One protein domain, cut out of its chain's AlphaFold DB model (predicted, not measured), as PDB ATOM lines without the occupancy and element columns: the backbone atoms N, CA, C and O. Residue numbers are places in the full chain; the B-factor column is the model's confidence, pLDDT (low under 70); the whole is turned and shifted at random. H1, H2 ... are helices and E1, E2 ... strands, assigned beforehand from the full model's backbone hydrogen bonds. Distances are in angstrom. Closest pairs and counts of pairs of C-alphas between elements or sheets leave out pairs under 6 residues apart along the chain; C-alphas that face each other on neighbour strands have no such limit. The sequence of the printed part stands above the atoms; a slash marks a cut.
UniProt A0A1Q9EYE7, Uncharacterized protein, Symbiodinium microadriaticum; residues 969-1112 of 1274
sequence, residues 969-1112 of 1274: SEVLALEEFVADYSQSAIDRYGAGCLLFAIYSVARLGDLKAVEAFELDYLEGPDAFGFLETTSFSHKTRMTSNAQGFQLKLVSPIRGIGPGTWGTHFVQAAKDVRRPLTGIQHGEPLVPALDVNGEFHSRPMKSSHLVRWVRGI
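What this domain is: This is residues 969 to 1112 of the 1274 residues of an uncharacterized protein of Symbiodinium microadriaticum (UniProt A0A1Q9EYE7). Three crossed helices, H1, H2 and H4, cluster together beside a three-stranded sheet of E1, E2 and E3, with H4 over the sheet, H2 only grazing it with its residues 995 to 999, and H1 packed on H2 and H4, off the sheet. H5 and the small hairpin E4 and E5 lie beyond H2 and H4, away from that sheet, while H3 lies past one end of the sheet, between E2 and E3. The printed part has 144 residues, with five named helices and five named strands in the order H1 H2 E1 E2 H3 E3 H4 E4 E5 H5; the larger sheet runs E1 E2 E3, antiparallel, as is the pair E4 and E5. The class is mixed, helices and strands. The whole is compact, with a radius of gyration of the C-alphas of 14.7 A and spans of 45 by 39 by 28 A.

How they stand to each other: H1, residues 969 to 979, touches H2, residues 985 to 999, at a steep tilt of 46 degrees, opposite ways; their closest C-alphas, of Val 978 and Arg 988, are 4.7 A apart. E1, residues 1014 to 1017, and E2, residues 1025 to 1031, form an antiparallel hairpin, with N 1026 and O 1016 at 2.7 A. H3, residues 1037 to 1041, is not on the sheet, only just, with 4 pairs of C-alphas within 10 A. E3, residues 1047 to 1052, is antiparallel to E2, with N 1027 and O 1051 at 2.8 A. H2 only grazes this sheet, with its residues 995 to 999. H4, residues 1061 to 1071, is on the sheet at a height of 11.2 A. On the local plane it stands at 50 degrees to E2, slantwise to the strands. H4 touches H2 at a tilt of 37 degrees, only just steep, opposite ways, closest at the C-alphas of Gly 992 and Phe 1065, 5.0 A. H4 also touches H1, closest at the C-alphas of Glu 975 and Trp 1061, 5.4 A. E4, residues 1087 to 1089, and E5, residues 1095 to 1099, form an antiparallel hairpin, with N 1088 and O 1098 at 2.9 A. H5, residues 1102 to 1111, is close to H2 but not clearly touching; the closest C-alphas, of Ala 991 and Val 1109, are 7.8 A apart. In H1, H2, H3, H4 and H5 every O i to N i+4 pair is within hydrogen-bond range.

Where its parts are: H1 begins at C-alpha 969 (150.340, 153.472, 239.482). H2 measures 20.5 A from first to last C-alpha, E2 19.7 A and E3 16.8 A. H5 ends at C-alpha 1111 (142.762, 147.272, 250.442).

The domain as a whole: The two C-alphas farthest apart, of Ser 982 and Ala 1042, are 47.0 A apart. The printed part has no cut. The links H2 to E1 and H4 to E4 are long. Mean pLDDT of the printed part is 72.2; 64 residues are under 70, among them 1033 to 1046 and 1101 to 1112.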
ATOM      1  N   SER A 969     149.658 154.132 238.354       48.59
ATOM      2  CA  SER A 969     150.340 153.472 239.482       48.59
ATOM      3  C   SER A 969     149.502 152.390 240.169       48.59
ATOM      4  O   SER A 969     150.042 151.460 240.752       48.59
ATOM      5  N   GLU A 970     148.178 152.495 240.094       58.50
ATOM      6  CA  GLU A 970     147.261 151.555 240.724       58.50
ATOM      7  C   GLU A 970     146.986 150.322 239.865       58.50
ATOM      8  O   GLU A 970     146.807 149.234 240.404       58.50
ATOM      9  N   VAL A 971     146.963 150.488 238.541       63.47
ATOM     10  CA  VAL A 971     146.886 149.367 237.595       63.47
ATOM     11  C   VAL A 971     148.241 148.654 237.517       63.47
ATOM     12  O   VAL A 971     148.261 147.431 237.568       63.47
ATOM     13  N   LEU A 972     149.360 149.392 237.549       65.56
ATOM     14  CA  LEU A 972     150.710 148.828 237.709       65.56
ATOM     15  C   LEU A 972     150.821 147.959 238.967       65.56
ATOM     16  O   LEU A 972     151.178 146.792 238.862       65.56
ATOM     17  N   ALA A 973     150.416 148.475 240.133       66.69
ATOM     18  CA  ALA A 973     150.437 147.706 241.378       66.69
ATOM     19  C   ALA A 973     149.573 146.430 241.316       66.69
ATOM     20  O   ALA A 973     149.890 145.442 241.971       66.69
ATOM     21  N   LEU A 974     148.491 146.418 240.527       74.62
ATOM     22  CA  LEU A 974     147.688 145.216 240.285       74.62
ATOM     23  C   LEU A 974     148.387 144.232 239.331       74.62
ATOM     24  O   LEU A 974     148.329 143.029 239.574       74.62
ATOM     25  N   GLU A 975     149.051 144.709 238.276       81.06
ATOM     26  CA  GLU A 975     149.846 143.875 237.356       81.06
ATOM     27  C   GLU A 975     151.032 143.217 238.079       81.06
ATOM     28  O   GLU A 975     151.228 142.003 237.975       81.06
ATOM     29  N   GLU A 976     151.763 143.997 238.880       80.69
ATOM     30  CA  GLU A 976     152.850 143.536 239.751       80.69
ATOM     31  C   GLU A 976     152.347 142.509 240.775       80.69
ATOM     32  O   GLU A 976     152.937 141.439 240.909       80.69
ATOM     33  N   PHE A 977     151.212 142.770 241.435       81.25
ATOM     34  CA  PHE A 977     150.617 141.840 242.402       81.25
ATOM     35  C   PHE A 977     150.195 140.506 241.763       81.25
ATOM     36  O   PHE A 977     150.313 139.459 242.393       81.25
ATOM     37  N   VAL A 978     149.727 140.502 240.508       86.69
ATOM     38  CA  VAL A 978     149.405 139.260 239.774       86.69
ATOM     39  C   VAL A 978     150.676 138.496 239.378       86.69
ATOM     40  O   VAL A 978     150.689 137.260 239.428       86.69
ATOM     41  N   ALA A 979     151.756 139.201 239.036       86.69
ATOM     42  CA  ALA A 979     153.056 138.602 238.735       86.69
ATOM     43  C   ALA A 979     153.792 138.068 239.984       86.69
ATOM     44  O   ALA A 979     154.539 137.094 239.875       86.69
ATOM     45  N   ASP A 980     153.566 138.651 241.164       84.56
ATOM     46  CA  ASP A 980     154.215 138.265 242.421       84.56
ATOM     47  C   ASP A 980     153.672 136.936 242.983       84.56
ATOM     48  O   ASP A 980     152.667 136.880 243.692       84.56
ATOM     49  N   TYR A 981     154.388 135.845 242.704       86.81
ATOM     50  CA  TYR A 981     154.095 134.503 243.219       86.81
ATOM     51  C   TYR A 981     154.270 134.346 244.745       86.81
ATOM     52  O   TYR A 981     153.948 133.277 245.266       86.81
ATOM     53  N   SER A 982     154.750 135.361 245.480       76.12
ATOM     54  CA  SER A 982     154.714 135.345 246.954       76.12
ATOM     55  C   SER A 982     153.332 135.704 247.520       76.12
ATOM     56  O   SER A 982     153.032 135.372 248.670       76.12
ATOM     57  N   GLN A 983     152.460 136.320 246.710       77.62
ATOM     58  CA  GLN A 983     151.069 136.588 247.073       77.62
ATOM     59  C   GLN A 983     150.195 135.336 246.922       77.62
ATOM     60  O   GLN A 983     150.434 134.462 246.088       77.62
ATOM     61  N   SER A 984     149.113 135.278 247.700       78.88
ATOM     62  CA  SER A 984     148.122 134.199 247.615       78.88
ATOM     63  C   SER A 984     147.544 134.082 246.204       78.88
ATOM     64  O   SER A 984     147.025 135.058 245.658       78.88
ATOM     65  N   ALA A 985     147.555 132.873 245.634       81.75
ATOM     66  CA  ALA A 985     146.975 132.588 244.319       81.75
ATOM     67  C   ALA A 985     145.509 133.053 244.197       81.75
ATOM     68  O   ALA A 985     145.080 133.463 243.121       81.75
ATOM     69  N   ILE A 986     144.762 133.066 245.307       81.69
ATOM     70  CA  ILE A 986     143.367 133.524 245.371       81.69
ATOM     71  C   ILE A 986     143.245 135.050 245.228       81.69
ATOM     72  O   ILE A 986     142.368 135.533 244.510       81.69
ATOM     73  N   ASP A 987     144.156 135.809 245.845       79.12
ATOM     74  CA  ASP A 987     144.227 137.266 245.707       79.12
ATOM     75  C   ASP A 987     144.769 137.646 244.316       79.12
ATOM     76  O   ASP A 987     144.245 138.563 243.681       79.12
ATOM     77  N   ARG A 988     145.744 136.888 243.789       88.31
ATOM     78  CA  ARG A 988     146.277 137.035 242.420       88.31
ATOM     79  C   ARG A 988     145.199 136.781 241.362       88.31
ATOM     80  O   ARG A 988     145.030 137.588 240.452       88.31
ATOM     81  N   TYR A 989     144.401 135.723 241.507       88.12
ATOM     82  CA  TYR A 989     143.248 135.465 240.636       88.12
ATOM     83  C   TYR A 989     142.199 136.587 240.727       88.12
ATOM     84  O   TYR A 989     141.682 137.031 239.700       88.12
ATOM     85  N   GLY A 990     141.930 137.106 241.932       84.38
ATOM     86  CA  GLY A 990     141.033 138.247 242.149       84.38
ATOM     87  C   GLY A 990     141.506 139.541 241.477       84.38
ATOM     88  O   GLY A 990     140.702 140.245 240.856       84.38
ATOM     89  N   ALA A 991     142.807 139.834 241.550       83.12
ATOM     90  CA  ALA A 991     143.429 140.973 240.881       83.12
ATOM     91  C   ALA A 991     143.444 140.804 239.349       83.12
ATOM     92  O   ALA A 991     143.047 141.725 238.636       83.12
ATOM     93  N   GLY A 992     143.781 139.618 238.833       87.12
ATOM     94  CA  GLY A 992     143.749 139.321 237.395       87.12
ATOM     95  C   GLY A 992     142.342 139.410 236.792       87.12
ATOM     96  O   GLY A 992     142.161 140.002 235.728       87.12
ATOM     97  N   CYS A 993     141.313 138.962 237.522       88.44
ATOM     98  CA  CYS A 993     139.910 139.178 237.148       88.44
ATOM     99  C   CYS A 993     139.537 140.669 237.030       88.44
ATOM    100  O   CYS A 993     138.674 141.032 236.226       88.44
ATOM    101  N   LEU A 994     140.153 141.544 237.835       81.38
ATOM    102  CA  LEU A 994     139.944 142.991 237.751       81.38
ATOM    103  C   LEU A 994     140.733 143.612 236.593       81.38
ATOM    104  O   LEU A 994     140.183 144.461 235.898       81.38
ATOM    105  N   LEU A 995     141.980 143.192 236.365       74.75
ATOM    106  CA  LEU A 995     142.770 143.625 235.208       74.75
ATOM    107  C   LEU A 995     142.059 143.270 233.900       74.75
ATOM    108  O   LEU A 995     141.900 144.142 233.052       74.75
ATOM    109  N   PHE A 996     141.500 142.059 233.786       80.50
ATOM    110  CA  PHE A 996     140.657 141.694 232.646       80.50
ATOM    111  C   PHE A 996     139.438 142.619 232.504       80.50
ATOM    112  O   PHE A 996     139.134 143.067 231.400       80.50
ATOM    113  N   ALA A 997     138.769 142.986 233.605       73.31
ATOM    114  CA  ALA A 997     137.663 143.952 233.577       73.31
ATOM    115  C   ALA A 997     138.097 145.366 233.133       73.31
ATOM    116  O   ALA A 997     137.327 146.078 232.494       73.31
ATOM    117  N   ILE A 998     139.319 145.783 233.478       66.62
ATOM    118  CA  ILE A 998     139.896 147.075 233.086       66.62
ATOM    119  C   ILE A 998     140.252 147.059 231.594       66.62
ATOM    120  O   ILE A 998     139.816 147.946 230.861       66.62
ATOM    121  N   TYR A 999     140.988 146.044 231.143       63.41
ATOM    122  CA  TYR A 999     141.551 145.975 229.795       63.41
ATOM    123  C   TYR A 999     140.554 145.554 228.706       63.41
ATOM    124  O   TYR A 999     140.671 146.036 227.585       63.41
ATOM    125  N   SER A1000     139.512 144.782 229.042       60.78
ATOM    126  CA  SER A1000     138.342 144.581 228.159       60.78
ATOM    127  C   SER A1000     137.275 145.680 228.276       60.78
ATOM    128  O   SER A1000     136.236 145.620 227.617       60.78
ATOM    129  N   VAL A1001     137.490 146.684 229.140       57.41
ATOM    130  CA  VAL A1001     136.535 147.772 229.449       57.41
ATOM    131  C   VAL A1001     135.163 147.248 229.946       57.41
ATOM    132  O   VAL A1001     134.148 147.956 229.949       57.41
ATOM    133  N   ALA A1002     135.117 145.996 230.409       59.69
ATOM    134  CA  ALA A1002     133.916 145.314 230.869       59.69
ATOM    135  C   ALA A1002     133.437 145.819 232.237       59.69
ATOM    136  O   ALA A1002     134.206 146.193 233.128       59.69
ATOM    137  N   ARG A1003     132.123 145.768 232.478       64.44
ATOM    138  CA  ARG A1003     131.583 146.011 233.823       64.44
ATOM    139  C   ARG A1003     131.669 144.721 234.624       64.44
ATOM    140  O   ARG A1003     131.400 143.644 234.115       64.44
ATOM    141  N   LEU A1004     131.779 144.849 235.946       68.94
ATOM    142  CA  LEU A1004     131.562 143.745 236.899       68.94
ATOM    143  C   LEU A1004     130.135 143.141 236.862       68.94
ATOM    144  O   LEU A1004     129.807 142.254 237.649       68.94
ATOM    145  N   GLY A1005     129.243 143.681 236.025       67.56
ATOM    146  CA  GLY A1005     127.971 143.060 235.661       67.56
ATOM    147  C   GLY A1005     128.116 142.049 234.527       67.56
ATOM    148  O   GLY A1005     127.501 140.995 234.606       67.56
ATOM    149  N   ASP A1006     128.973 142.363 233.556       72.69
ATOM    150  CA  ASP A1006     129.166 141.662 232.286       72.69
ATOM    151  C   ASP A1006     130.097 140.426 232.449       72.69
ATOM    152  O   ASP A1006     130.217 139.607 231.546       72.69
ATOM    153  N   LEU A1007     130.721 140.254 233.625       81.56
ATOM    154  CA  LEU A1007     131.595 139.122 233.997       81.56
ATOM    155  C   LEU A1007     130.899 138.051 234.873       81.56
ATOM    156  O   LEU A1007     131.562 137.250 235.538       81.56
ATOM    157  N   LYS A1008     129.562 138.071 234.961       81.06
ATOM    158  CA  LYS A1008     128.784 137.203 235.875       81.06
ATOM    159  C   LYS A1008     128.303 135.894 235.265       81.06
ATOM    160  O   LYS A1008     127.935 134.998 236.016       81.06
ATOM    161  N   ALA A1009     128.252 135.854 233.945       82.06
ATOM    162  CA  ALA A1009     127.989 134.695 233.120       82.06
ATOM    163  C   ALA A1009     128.806 134.917 231.847       82.06
ATOM    164  O   ALA A1009     128.531 135.885 231.121       82.06
ATOM    165  N   VAL A1010     129.837 134.100 231.656       85.62
ATOM    166  CA  VAL A1010     130.779 134.168 230.530       85.62
ATOM    167  C   VAL A1010     130.957 132.789 229.887       85.62
ATOM    168  O   VAL A1010     130.341 131.815 230.322       85.62
ATOM    169  N   GLU A1011     131.777 132.711 228.849       87.75
ATOM    170  CA  GLU A1011     132.178 131.469 228.184       87.75
ATOM    171  C   GLU A1011     133.596 131.045 228.598       87.75
ATOM    172  O   GLU A1011     134.320 131.800 229.259       87.75
ATOM    173  N   ALA A1012     134.019 129.853 228.170       86.00
ATOM    174  CA  ALA A1012     135.432 129.490 228.159       86.00
ATOM    175  C   ALA A1012     136.253 130.559 227.418       86.00
ATOM    176  O   ALA A1012     135.774 131.187 226.474       86.00
ATOM    177  N   PHE A1013     137.485 130.789 227.868       88.12
ATOM    178  CA  PHE A1013     138.362 131.772 227.239       88.12
ATOM    179  C   PHE A1013     139.036 131.209 225.990       88.12
ATOM    180  O   PHE A1013     139.664 130.149 226.040       88.12
ATOM    181  N   GLU A1014     138.994 131.986 224.916       81.44
ATOM    182  CA  GLU A1014     139.875 131.850 223.764       81.44
ATOM    183  C   GLU A1014     141.213 132.531 224.118       81.44
ATOM    184  O   GLU A1014     141.251 133.689 224.548       81.44
ATOM    185  N   LEU A1015     142.310 131.773 224.029       84.12
ATOM    186  CA  LEU A1015     143.661 132.209 224.401       84.12
ATOM    187  C   LEU A1015     144.518 132.330 223.136       84.12
ATOM    188  O   LEU A1015     145.078 131.337 222.676       84.12
ATOM    189  N   ASP A1016     144.617 133.539 222.590       74.62
ATOM    190  CA  ASP A1016     145.389 133.838 221.380       74.62
ATOM    191  C   ASP A1016     146.646 134.632 221.746       74.62
ATOM    192  O   ASP A1016     146.650 135.861 221.709       74.62
ATOM    193  N   TYR A1017     147.709 133.954 222.188       72.44
ATOM    194  CA  TYR A1017     148.981 134.613 222.487       72.44
ATOM    195  C   TYR A1017     150.206 133.731 222.238       72.44
ATOM    196  O   TYR A1017     150.165 132.507 222.361       72.44
ATOM    197  N   LEU A1018     151.326 134.385 221.930       69.56
ATOM    198  CA  LEU A1018     152.634 133.754 221.756       69.56
ATOM    199  C   LEU A1018     153.387 133.672 223.091       69.56
ATOM    200  O   LEU A1018     153.424 134.643 223.848       69.56
ATOM    201  N   GLU A1019     154.035 132.538 223.362       64.88
ATOM    202  CA  GLU A1019     154.945 132.373 224.502       64.88
ATOM    203  C   GLU A1019     156.379 132.788 224.123       64.88
ATOM    204  O   GLU A1019     156.897 132.390 223.081       64.88
ATOM    205  N   GLY A1020     157.040 133.588 224.968       62.25
ATOM    206  CA  GLY A1020     158.413 134.056 224.737       62.25
ATOM    207  C   GLY A1020     158.730 135.391 225.428       62.25
ATOM    208  O   GLY A1020     157.866 135.945 226.108       62.25
ATOM    209  N   PRO A1021     159.951 135.936 225.259       51.12
ATOM    210  CA  PRO A1021     160.322 137.245 225.811       51.12
ATOM    211  C   PRO A1021     159.514 138.403 225.196       51.12
ATOM    212  O   PRO A1021     159.184 139.361 225.890       51.12
ATOM    213  N   ASP A1022     159.127 138.279 223.924       62.03
ATOM    214  CA  ASP A1022     158.308 139.254 223.195       62.03
ATOM    215  C   ASP A1022     156.803 138.924 223.213       62.03
ATOM    216  O   ASP A1022     156.047 139.427 222.381       62.03
ATOM    217  N   ALA A1023     156.355 138.089 224.163       66.19
ATOM    218  CA  ALA A1023     154.984 137.588 224.259       66.19
ATOM    219  C   ALA A1023     153.917 138.681 224.044       66.19
ATOM    220  O   ALA A1023     153.847 139.693 224.752       66.19
ATOM    221  N   PHE A1024     153.069 138.444 223.046       68.38
ATOM    222  CA  PHE A1024     152.003 139.328 222.586       68.38
ATOM    223  C   PHE A1024     150.758 138.496 222.260       68.38
ATOM    224  O   PHE A1024     150.874 137.317 221.923       68.38
ATOM    225  N   GLY A1025     149.584 139.117 222.376       69.56
ATOM    226  CA  GLY A1025     148.297 138.491 222.102       69.56
ATOM    227  C   GLY A1025     147.186 138.952 223.040       69.56
ATOM    228  O   GLY A1025     147.320 139.955 223.757       69.56
ATOM    229  N   PHE A1026     146.094 138.196 223.040       69.88
ATOM    230  CA  PHE A1026     144.811 138.543 223.631       69.88
ATOM    231  C   PHE A1026     144.187 137.388 224.432       69.88
ATOM    232  O   PHE A1026     144.500 136.209 224.269       69.88
ATOM    233  N   LEU A1027     143.280 137.772 225.323       76.25
ATOM    234  CA  LEU A1027     142.353 136.929 226.062       76.25
ATOM    235  C   LEU A1027     140.944 137.331 225.617       76.25
ATOM    236  O   LEU A1027     140.573 138.496 225.797       76.25
ATOM    237  N   GLU A1028     140.165 136.405 225.065       76.62
ATOM    238  CA  GLU A1028     138.786 136.659 224.629       76.62
ATOM    239  C   GLU A1028     137.785 135.735 225.340       76.62
ATOM    240  O   GLU A1028     138.080 134.581 225.630       76.62
ATOM    241  N   THR A1029     136.586 136.241 225.646       82.00
ATOM    242  CA  THR A1029     135.448 135.434 226.124       82.00
ATOM    243  C   THR A1029     134.114 136.075 225.736       82.00
ATOM    244  O   THR A1029     134.003 137.300 225.624       82.00
ATOM    245  N   THR A1030     133.068 135.269 225.558       82.00
ATOM    246  CA  THR A1030     131.695 135.745 225.343       82.00
ATOM    247  C   THR A1030     131.026 136.118 226.670       82.00
ATOM    248  O   THR A1030     131.095 135.371 227.640       82.00
ATOM    249  N   SER A1031     130.324 137.253 226.727       80.81
ATOM    250  CA  SER A1031     129.494 137.665 227.867       80.81
ATOM    251  C   SER A1031     128.008 137.411 227.624       80.81
ATOM    252  O   SER A1031     127.429 137.849 226.628       80.81
ATOM    253  N   PHE A1032     127.362 136.800 228.620       75.56
ATOM    254  CA  PHE A1032     125.918 136.545 228.657       75.56
ATOM    255  C   PHE A1032     125.200 137.349 229.757       75.56
ATOM    256  O   PHE A1032     124.060 137.042 230.116       75.56
ATOM    257  N   SER A1033     125.852 138.355 230.349       64.94
ATOM    258  CA  SER A1033     125.378 139.035 231.575       64.94
ATOM    259  C   SER A1033     125.265 140.565 231.472       64.94
ATOM    260  O   SER A1033     125.132 141.272 232.476       64.94
ATOM    261  N   HIS A1034     125.253 141.083 230.245       60.88
ATOM    262  CA  HIS A1034     125.284 142.505 229.912       60.88
ATOM    263  C   HIS A1034     123.931 143.231 229.991       60.88
ATOM    264  O   HIS A1034     122.846 142.668 229.840       60.88
ATOM    265  N   LYS A1035     123.998 144.554 230.200       48.66
ATOM    266  CA  LYS A1035     122.830 145.427 230.451       48.66
ATOM    267  C   LYS A1035     121.790 145.452 229.312       48.66
ATOM    268  O   LYS A1035     120.627 145.750 229.572       48.66
ATOM    269  N   THR A1036     122.197 145.184 228.074       52.00
ATOM    270  CA  THR A1036     121.356 145.242 226.863       52.00
ATOM    271  C   THR A1036     120.950 143.866 226.330       52.00
ATOM    272  O   THR A1036     120.407 143.801 225.231       52.00
ATOM    273  N   ARG A1037     121.141 142.783 227.106       52.41
ATOM    274  CA  ARG A1037     120.875 141.391 226.692       52.41
ATOM    275  C   ARG A1037     119.519 141.175 226.006       52.41
ATOM    276  O   ARG A1037     119.465 140.437 225.037       52.41
ATOM    277  N   MET A1038     118.435 141.824 226.444       50.81
ATOM    278  CA  MET A1038     117.144 141.714 225.739       50.81
ATOM    279  C   MET A1038     117.213 142.218 224.292       50.81
ATOM    280  O   MET A1038     116.755 141.531 223.388       50.81
ATOM    281  N   THR A1039     117.792 143.399 224.069       50.19
ATOM    282  CA  THR A1039     117.895 144.006 222.736       50.19
ATOM    283  C   THR A1039     118.881 143.246 221.855       50.19
ATOM    284  O   THR A1039     118.575 142.994 220.698       50.19
ATOM    285  N   SER A1040     120.033 142.833 222.398       46.72
ATOM    286  CA  SER A1040     121.040 142.118 221.607       46.72
ATOM    287  C   SER A1040     120.617 140.685 221.283       46.72
ATOM    288  O   SER A1040     120.787 140.262 220.150       46.72
ATOM    289  N   ASN A1041     120.010 139.950 222.225       55.25
ATOM    290  CA  ASN A1041     119.554 138.581 221.965       55.25
ATOM    291  C   ASN A1041     118.372 138.556 220.983       55.25
ATOM    292  O   ASN A1041     118.315 137.658 220.153       55.25
ATOM    293  N   ALA A1042     117.489 139.565 221.010       50.84
ATOM    294  CA  ALA A1042     116.460 139.755 219.980       50.84
ATOM    295  C   ALA A1042     117.037 140.095 218.586       50.84
ATOM    296  O   ALA A1042     116.315 140.051 217.597       50.84
ATOM    297  N   GLN A1043     118.331 140.420 218.506       48.84
ATOM    298  CA  GLN A1043     119.089 140.683 217.279       48.84
ATOM    299  C   GLN A1043     120.197 139.631 217.035       48.84
ATOM    300  O   GLN A1043     121.055 139.835 216.185       48.84
ATOM    301  N   GLY A1044     120.234 138.534 217.804       47.53
ATOM    302  CA  GLY A1044     121.268 137.490 217.723       47.53
ATOM    303  C   GLY A1044     122.674 137.867 218.224       47.53
ATOM    304  O   GLY A1044     123.524 136.989 218.355       47.53
ATOM    305  N   PHE A1045     122.947 139.135 218.550       50.16
ATOM    306  CA  PHE A1045     124.288 139.601 218.914       50.16
ATOM    307  C   PHE A1045     124.724 139.164 220.321       50.16
ATOM    308  O   PHE A1045     124.122 139.531 221.339       50.16
ATOM    309  N   GLN A1046     125.846 138.445 220.369       66.00
ATOM    310  CA  GLN A1046     126.604 138.139 221.581       66.00
ATOM    311  C   GLN A1046     127.668 139.220 221.841       66.00
ATOM    312  O   GLN A1046     128.183 139.832 220.906       66.00
ATOM    313  N   LEU A1047     128.011 139.472 223.109       73.25
ATOM    314  CA  LEU A1047     129.028 140.463 223.481       73.25
ATOM    315  C   LEU A1047     130.373 139.771 223.742       73.25
ATOM    316  O   LEU A1047     130.588 139.279 224.847       73.25
ATOM    317  N   LYS A1048     131.286 139.755 222.765       71.44
ATOM    318  CA  LYS A1048     132.685 139.367 223.014       71.44
ATOM    319  C   LYS A1048     133.396 140.432 223.864       71.44
ATOM    320  O   LYS A1048     133.166 141.631 223.703       71.44
ATOM    321  N   LEU A1049     134.236 139.977 224.789       73.50
ATOM    322  CA  LEU A1049     135.099 140.780 225.651       73.50
ATOM    323  C   LEU A1049     136.549 140.382 225.371       73.50
ATOM    324  O   LEU A1049     136.936 139.258 225.680       73.50
ATOM    325  N   VAL A1050     137.333 141.300 224.807       65.19
ATOM    326  CA  VAL A1050     138.727 141.065 224.388       65.19
ATOM    327  C   VAL A1050     139.667 141.920 225.226       65.19
ATOM    328  O   VAL A1050     139.379 143.090 225.470       65.19
ATOM    329  N   SER A1051     140.788 141.358 225.666       70.50
ATOM    330  CA  SER A1051     141.794 142.033 226.492       70.50
ATOM    331  C   SER A1051     143.207 141.657 226.040       70.50
ATOM    332  O   SER A1051     143.474 140.465 225.926       70.50
ATOM    333  N   PRO A1052     144.153 142.594 225.850       69.94
ATOM    334  CA  PRO A1052     145.560 142.244 225.636       69.94
ATOM    335  C   PRO A1052     146.164 141.510 226.849       69.94
ATOM    336  O   PRO A1052     145.764 141.761 227.988       69.94
ATOM    337  N   ILE A1053     147.157 140.638 226.616       72.00
ATOM    338  CA  ILE A1053     147.940 139.991 227.697       72.00
ATOM    339  C   ILE A1053     149.031 140.892 228.300       72.00
ATOM    340  O   ILE A1053     149.551 140.597 229.380       72.00
ATOM    341  N   ARG A1054     149.391 141.978 227.602       72.56
ATOM    342  CA  ARG A1054     150.292 143.040 228.079       72.56
ATOM    343  C   ARG A1054     149.461 144.178 228.669       72.56
ATOM    344  O   ARG A1054     148.350 144.433 228.207       72.56
ATOM    345  N   GLY A1055     149.991 144.825 229.699       68.44
ATOM    346  CA  GLY A1055     149.342 145.943 230.381       68.44
ATOM    347  C   GLY A1055     150.078 147.255 230.142       68.44
ATOM    348  O   GLY A1055     150.598 147.493 229.052       68.44
ATOM    349  N   ILE A1056     150.131 148.095 231.175       63.19
ATOM    350  CA  ILE A1056     150.936 149.327 231.187       63.19
ATOM    351  C   ILE A1056     152.295 149.119 231.869       63.19
ATOM    352  O   ILE A1056     153.169 149.980 231.756       63.19
ATOM    353  N   GLY A1057     152.485 147.995 232.566       68.00
ATOM    354  CA  GLY A1057     153.771 147.550 233.086       68.00
ATOM    355  C   GLY A1057     154.608 146.785 232.052       68.00
ATOM    356  O   GLY A1057     154.133 146.451 230.965       68.00
ATOM    357  N   PRO A1058     155.874 146.469 232.382       69.38
ATOM    358  CA  PRO A1058     156.771 145.746 231.481       69.38
ATOM    359  C   PRO A1058     156.406 144.259 231.305       69.38
ATOM    360  O   PRO A1058     156.844 143.640 230.338       69.38
ATOM    361  N   GLY A1059     155.634 143.682 232.233       76.88
ATOM    362  CA  GLY A1059     155.291 142.257 232.269       76.88
ATOM    363  C   GLY A1059     153.993 141.880 231.541       76.88
ATOM    364  O   GLY A1059     153.138 142.710 231.233       76.88
ATOM    365  N   THR A1060     153.816 140.580 231.309       82.12
ATOM    366  CA  THR A1060     152.614 139.997 230.695       82.12
ATOM    367  C   THR A1060     151.601 139.571 231.757       82.12
ATOM    368  O   THR A1060     151.454 138.383 232.054       82.12
ATOM    369  N   TRP A1061     150.891 140.529 232.366       89.00
ATOM    370  CA  TRP A1061     149.915 140.237 233.430       89.00
ATOM    371  C   TRP A1061     148.882 139.169 233.020       89.00
ATOM    372  O   TRP A1061     148.445 138.392 233.868       89.00
ATOM    373  N   GLY A1062     148.523 139.087 231.732       81.38
ATOM    374  CA  GLY A1062     147.550 138.123 231.218       81.38
ATOM    375  C   GLY A1062     148.023 136.672 231.317       81.38
ATOM    376  O   GLY A1062     147.236 135.803 231.689       81.38
ATOM    377  N   THR A1063     149.311 136.394 231.083       87.69
ATOM    378  CA  THR A1063     149.863 135.035 231.240       87.69
ATOM    379  C   THR A1063     149.989 134.666 232.719       87.69
ATOM    380  O   THR A1063     149.652 133.548 233.108       87.69
ATOM    381  N   HIS A1064     150.354 135.628 233.574       90.38
ATOM    382  CA  HIS A1064     150.325 135.459 235.030       90.38
ATOM    383  C   HIS A1064     148.900 135.257 235.574       90.38
ATOM    384  O   HIS A1064     148.723 134.483 236.512       90.38
ATOM    385  N   PHE A1065     147.874 135.870 234.972       91.94
ATOM    386  CA  PHE A1065     146.467 135.620 235.305       91.94
ATOM    387  C   PHE A1065     146.005 134.229 234.847       91.94
ATOM    388  O   PHE A1065     145.391 133.512 235.638       91.94
ATOM    389  N   VAL A1066     146.359 133.799 233.629       90.69
ATOM    390  CA  VAL A1066     146.132 132.418 233.157       90.69
ATOM    391  C   VAL A1066     146.812 131.404 234.084       90.69
ATOM    392  O   VAL A1066     146.224 130.362 234.378       90.69
ATOM    393  N   GLN A1067     148.014 131.700 234.592       90.06
ATOM    394  CA  GLN A1067     148.680 130.835 235.562       90.06
ATOM    395  C   GLN A1067     147.998 130.870 236.934       90.06
ATOM    396  O   GLN A1067     147.666 129.808 237.446       90.06
ATOM    397  N   ALA A1068     147.673 132.043 237.484       88.25
ATOM    398  CA  ALA A1068     146.934 132.151 238.745       88.25
ATOM    399  C   ALA A1068     145.579 131.416 238.687       88.25
ATOM    400  O   ALA A1068     145.181 130.789 239.665       88.25
ATOM    401  N   ALA A1069     144.904 131.422 237.531       88.00
ATOM    402  CA  ALA A1069     143.691 130.650 237.273       88.00
ATOM    403  C   ALA A1069     143.925 129.124 237.334       88.00
ATOM    404  O   ALA A1069     143.109 128.399 237.904       88.00
ATOM    405  N   LYS A1070     145.055 128.624 236.811       89.69
ATOM    406  CA  LYS A1070     145.478 127.219 236.983       89.69
ATOM    407  C   LYS A1070     145.842 126.917 238.444       89.69
ATOM    408  O   LYS A1070     145.421 125.881 238.956       89.69
ATOM    409  N   ASP A1071     146.557 127.823 239.118       85.50
ATOM    410  CA  ASP A1071     146.996 127.687 240.517       85.50
ATOM    411  C   ASP A1071     145.790 127.509 241.466       85.50
ATOM    412  O   ASP A1071     145.818 126.664 242.362       85.50
ATOM    413  N   VAL A1072     144.686 128.233 241.225       84.00
ATOM    414  CA  VAL A1072     143.407 128.084 241.958       84.00
ATOM    415  C   VAL A1072     142.489 126.977 241.405       84.00
ATOM    416  O   VAL A1072     141.307 126.925 241.744       84.00
ATOM    417  N   ARG A1073     143.013 126.077 240.559       84.88
ATOM    418  CA  ARG A1073     142.302 124.935 239.942       84.88
ATOM    419  C   ARG A1073     141.096 125.308 239.062       84.88
ATOM    420  O   ARG A1073     140.200 124.489 238.872       84.88
ATOM    421  N   ARG A1074     141.076 126.516 238.486       85.56
ATOM    422  CA  ARG A1074     139.992 127.013 237.620       85.56
ATOM    423  C   ARG A1074     140.538 127.638 236.323       85.56
ATOM    424  O   ARG A1074     140.468 128.858 236.156       85.56
ATOM    425  N   PRO A1075     141.116 126.830 235.409       88.06
ATOM    426  CA  PRO A1075     141.699 127.320 234.160       88.06
ATOM    427  C   PRO A1075     140.652 128.036 233.298       88.06
ATOM    428  O   PRO A1075     139.524 127.565 233.168       88.06
ATOM    429  N   LEU A1076     141.031 129.155 232.674       87.25
ATOM    430  CA  LEU A1076     140.088 130.021 231.947       87.25
ATOM    431  C   LEU A1076     139.443 129.333 230.727       87.25
ATOM    432  O   LEU A1076     138.285 129.591 230.411       87.25
ATOM    433  N   THR A1077     140.157 128.404 230.088       88.00
ATOM    434  CA  THR A1077     139.660 127.536 229.001       88.00
ATOM    435  C   THR A1077     138.684 126.449 229.472       88.00
ATOM    436  O   THR A1077     138.043 125.811 228.645       88.00
ATOM    437  N   GLY A1078     138.574 126.214 230.784       82.69
ATOM    438  CA  GLY A1078     137.691 125.214 231.394       82.69
ATOM    439  C   GLY A1078     136.449 125.798 232.075       82.69
ATOM    440  O   GLY A1078     135.762 125.072 232.792       82.69
ATOM    441  N   ILE A1079     136.171 127.095 231.903       83.88
ATOM    442  CA  ILE A1079     134.970 127.747 232.445       83.88
ATOM    443  C   ILE A1079     133.743 127.260 231.658       83.88
ATOM    444  O   ILE A1079     133.700 127.392 230.437       83.88
ATOM    445  N   GLN A1080     132.743 126.702 232.346       84.50
ATOM    446  CA  GLN A1080     131.524 126.219 231.689       84.50
ATOM    447  C   GLN A1080     130.634 127.381 231.222       84.50
ATOM    448  O   GLN A1080     130.626 128.459 231.816       84.50
ATOM    449  N   HIS A1081     129.855 127.155 230.159       81.38
ATOM    450  CA  HIS A1081     128.984 128.174 229.572       81.38
ATOM    451  C   HIS A1081     128.028 128.781 230.614       81.38
ATOM    452  O   HIS A1081     127.201 128.091 231.211       81.38
ATOM    453  N   GLY A1082     128.122 130.097 230.809       75.06
ATOM    454  CA  GLY A1082     127.290 130.850 231.742       75.06
ATOM    455  C   GLY A1082     127.826 130.927 233.176       75.06
ATOM    456  O   GLY A1082     127.195 131.586 234.007       75.06
ATOM    457  N   GLU A1083     128.981 130.332 233.486       81.56
ATOM    458  CA  GLU A1083     129.620 130.484 234.798       81.56
ATOM    459  C   GLU A1083     130.124 131.923 235.054       81.56
ATOM    460  O   GLU A1083     130.444 132.671 234.125       81.56
ATOM    461  N   PRO A1084     130.252 132.343 236.328       84.69
ATOM    462  CA  PRO A1084     130.843 133.631 236.671       84.69
ATOM    463  C   PRO A1084     132.367 133.608 236.519       84.69
ATOM    464  O   PRO A1084     133.028 132.764 237.121       84.69
ATOM    465  N   LEU A1085     132.971 134.588 235.837       84.56
ATOM    466  CA  LEU A1085     134.436 134.742 235.874       84.56
ATOM    467  C   LEU A1085     134.909 135.052 237.301       84.56
ATOM    468  O   LEU A1085     135.924 134.531 237.743       84.56
ATOM    469  N   VAL A1086     134.121 135.842 238.040       80.75
ATOM    470  CA  VAL A1086     134.382 136.205 239.438       80.75
ATOM    471  C   VAL A1086     133.375 135.511 240.371       80.75
ATOM    472  O   VAL A1086     132.372 136.128 240.757       80.75
ATOM    473  N   PRO A1087     133.581 134.229 240.720       75.31
ATOM    474  CA  PRO A1087     132.771 133.522 241.708       75.31
ATOM    475  C   PRO A1087     132.948 134.135 243.103       75.31
ATOM    476  O   PRO A1087     133.962 134.759 243.415       75.31
ATOM    477  N   ALA A1088     131.955 133.951 243.968       70.31
ATOM    478  CA  ALA A1088     132.165 134.088 245.407       70.31
ATOM    479  C   ALA A1088     132.768 132.788 245.950       70.31
ATOM    480  O   ALA A1088     132.345 131.717 245.520       70.31
ATOM    481  N   LEU A1089     133.679 132.862 246.921       62.28
ATOM    482  CA  LEU A1089     134.099 131.663 247.647       62.28
ATOM    483  C   LEU A1089     133.205 131.416 248.869       62.28
ATOM    484  O   LEU A1089     132.446 132.299 249.296       62.28
ATOM    485  N   ASP A1090     133.260 130.196 249.386       57.34
ATOM    486  CA  ASP A1090     132.552 129.768 250.587       57.34
ATOM    487  C   ASP A1090     133.349 130.079 251.881       57.34
ATOM    488  O   ASP A1090     134.198 130.975 251.903       57.34
ATOM    489  N   VAL A1091     133.033 129.388 252.984       51.66
ATOM    490  CA  VAL A1091     133.740 129.527 254.273       51.66
ATOM    491  C   VAL A1091     135.042 128.721 254.356       51.66
ATOM    492  O   VAL A1091     135.869 129.021 255.212       51.66
ATOM    493  N   ASN A1092     135.229 127.733 253.477       50.53
ATOM    494  CA  ASN A1092     136.420 126.885 253.401       50.53
ATOM    495  C   ASN A1092     137.474 127.455 252.435       50.53
ATOM    496  O   ASN A1092     138.648 127.101 252.524       50.53
ATOM    497  N   GLY A1093     137.067 128.360 251.538       52.50
ATOM    498  CA  GLY A1093     137.916 128.930 250.491       52.50
ATOM    499  C   GLY A1093     137.692 128.314 249.109       52.50
ATOM    500  O   GLY A1093     138.502 128.547 248.215       52.50
ATOM    501  N   GLU A1094     136.614 127.556 248.911       62.72
ATOM    502  CA  GLU A1094     136.276 126.927 247.633       62.72
ATOM    503  C   GLU A1094     135.361 127.823 246.785       62.72
ATOM    504  O   GLU A1094     134.509 128.549 247.306       62.72
ATOM    505  N   PHE A1095     135.517 127.785 245.459       69.31
ATOM    506  CA  PHE A1095     134.695 128.580 244.545       69.31
ATOM    507  C   PHE A1095     133.256 128.059 244.466       69.31
ATOM    508  O   PHE A1095     132.998 126.953 244.001       69.31
ATOM    509  N   HIS A1096     132.294 128.907 244.825       66.81
ATOM    510  CA  HIS A1096     130.878 128.638 244.619       66.81
ATOM    511  C   HIS A1096     130.460 129.089 243.213       66.81
ATOM    512  O   HIS A1096     130.811 130.181 242.769       66.81
ATOM    513  N   SER A1097     129.577 128.322 242.572       64.81
ATOM    514  CA  SER A1097     128.896 128.614 241.291       64.81
ATOM    515  C   SER A1097     128.176 129.976 241.162       64.81
ATOM    516  O   SER A1097     127.583 130.266 240.126       64.81
ATOM    517  N   ARG A1098     128.180 130.830 242.197       67.94
ATOM    518  CA  ARG A1098     127.468 132.119 242.224       67.94
ATOM    519  C   ARG A1098     128.427 133.295 241.984       67.94
ATOM    520  O   ARG A1098     129.472 133.353 242.633       67.94
ATOM    521  N   PRO A1099     128.069 134.298 241.160       72.06
ATOM    522  CA  PRO A1099     128.885 135.500 240.993       72.06
ATOM    523  C   PRO A1099     129.062 136.276 242.305       72.06
ATOM    524  O   PRO A1099     128.120 136.448 243.090       72.06
ATOM    525  N   MET A1100     130.259 136.821 242.516       74.62
ATOM    526  CA  MET A1100     130.541 137.709 243.638       74.62
ATOM    527  C   MET A1100     129.796 139.049 243.503       74.62
ATOM    528  O   MET A1100     129.615 139.620 242.425       74.62
ATOM    529  N   LYS A1101     129.369 139.598 244.646       68.69
ATOM    530  CA  LYS A1101     128.778 140.939 244.740       68.69
ATOM    531  C   LYS A1101     129.837 141.988 244.388       68.69
ATOM    532  O   LYS A1101     130.894 142.031 245.009       68.69
ATOM    533  N   SER A1102     129.532 142.908 243.473       62.88
ATOM    534  CA  SER A1102     130.475 143.957 243.037       62.88
ATOM    535  C   SER A1102     130.973 144.853 244.188       62.88
ATOM    536  O   SER A1102     132.066 145.403 244.117       62.88
ATOM    537  N   SER A1103     130.206 144.972 245.277       56.47
ATOM    538  CA  SER A1103     130.608 145.658 246.515       56.47
ATOM    539  C   SER A1103     131.711 144.942 247.305       56.47
ATOM    540  O   SER A1103     132.402 145.596 248.082       56.47
ATOM    541  N   HIS A1104     131.878 143.626 247.131       65.19
ATOM    542  CA  HIS A1104     132.917 142.836 247.794       65.19
ATOM    543  C   HIS A1104     134.235 142.980 247.027       65.19
ATOM    544  O   HIS A1104     135.235 143.348 247.634       65.19
ATOM    545  N   LEU A1105     134.210 142.868 245.692       64.25
ATOM    546  CA  LEU A1105     135.377 143.161 244.850       64.25
ATOM    547  C   LEU A1105     135.862 144.614 245.031       64.25
ATOM    548  O   LEU A1105     137.043 144.849 245.255       64.25
ATOM    549  N   VAL A1106     134.957 145.601 245.077       57.72
ATOM    550  CA  VAL A1106     135.326 147.003 245.379       57.72
ATOM    551  C   VAL A1106     135.874 147.191 246.807       57.72
ATOM    552  O   VAL A1106     136.567 148.175 247.056       57.72
ATOM    553  N   ARG A1107     135.605 146.278 247.754       57.16
ATOM    554  CA  ARG A1107     136.250 146.283 249.082       57.16
ATOM    555  C   ARG A1107     137.642 145.655 249.027       57.16
ATOM    556  O   ARG A1107     138.562 146.271 249.548       57.16
ATOM    557  N   TRP A1108     137.783 144.507 248.363       68.94
ATOM    558  CA  TRP A1108     139.052 143.805 248.116       68.94
ATOM    559  C   TRP A1108     140.094 144.768 247.531       68.94
ATOM    560  O   TRP A1108     141.131 145.025 248.132       68.94
ATOM    561  N   VAL A1109     139.722 145.446 246.443       56.25
ATOM    562  CA  VAL A1109     140.567 146.399 245.705       56.25
ATOM    563  C   VAL A1109     140.839 147.696 246.484       56.25
ATOM    564  O   VAL A1109     141.852 148.360 246.280       56.25
ATOM    565  N   ARG A1110     139.970 148.067 247.434       50.97
ATOM    566  CA  ARG A1110     140.221 149.197 248.350       50.97
ATOM    567  C   ARG A1110     141.173 148.869 249.493       50.97
ATOM    568  O   ARG A1110     141.567 149.797 250.192       50.97
ATOM    569  N   GLY A1111     141.585 147.612 249.646       52.16
ATOM    570  CA  GLY A1111     142.762 147.272 250.442       52.16
ATOM    571  C   GLY A1111     144.075 147.808 249.853       52.16
ATOM    572  O   GLY A1111     145.091 147.700 250.525       52.16
ATOM    573  N   ILE A1112     144.061 148.370 248.629       59.34
ATOM    574  CA  ILE A1112     145.268 148.497 247.802       59.34
ATOM    575  C   ILE A1112     145.638 149.973 247.390       59.34
ATOM    576  O   ILE A1112     146.823 150.236 247.242       59.34
TER     577      ILE A1112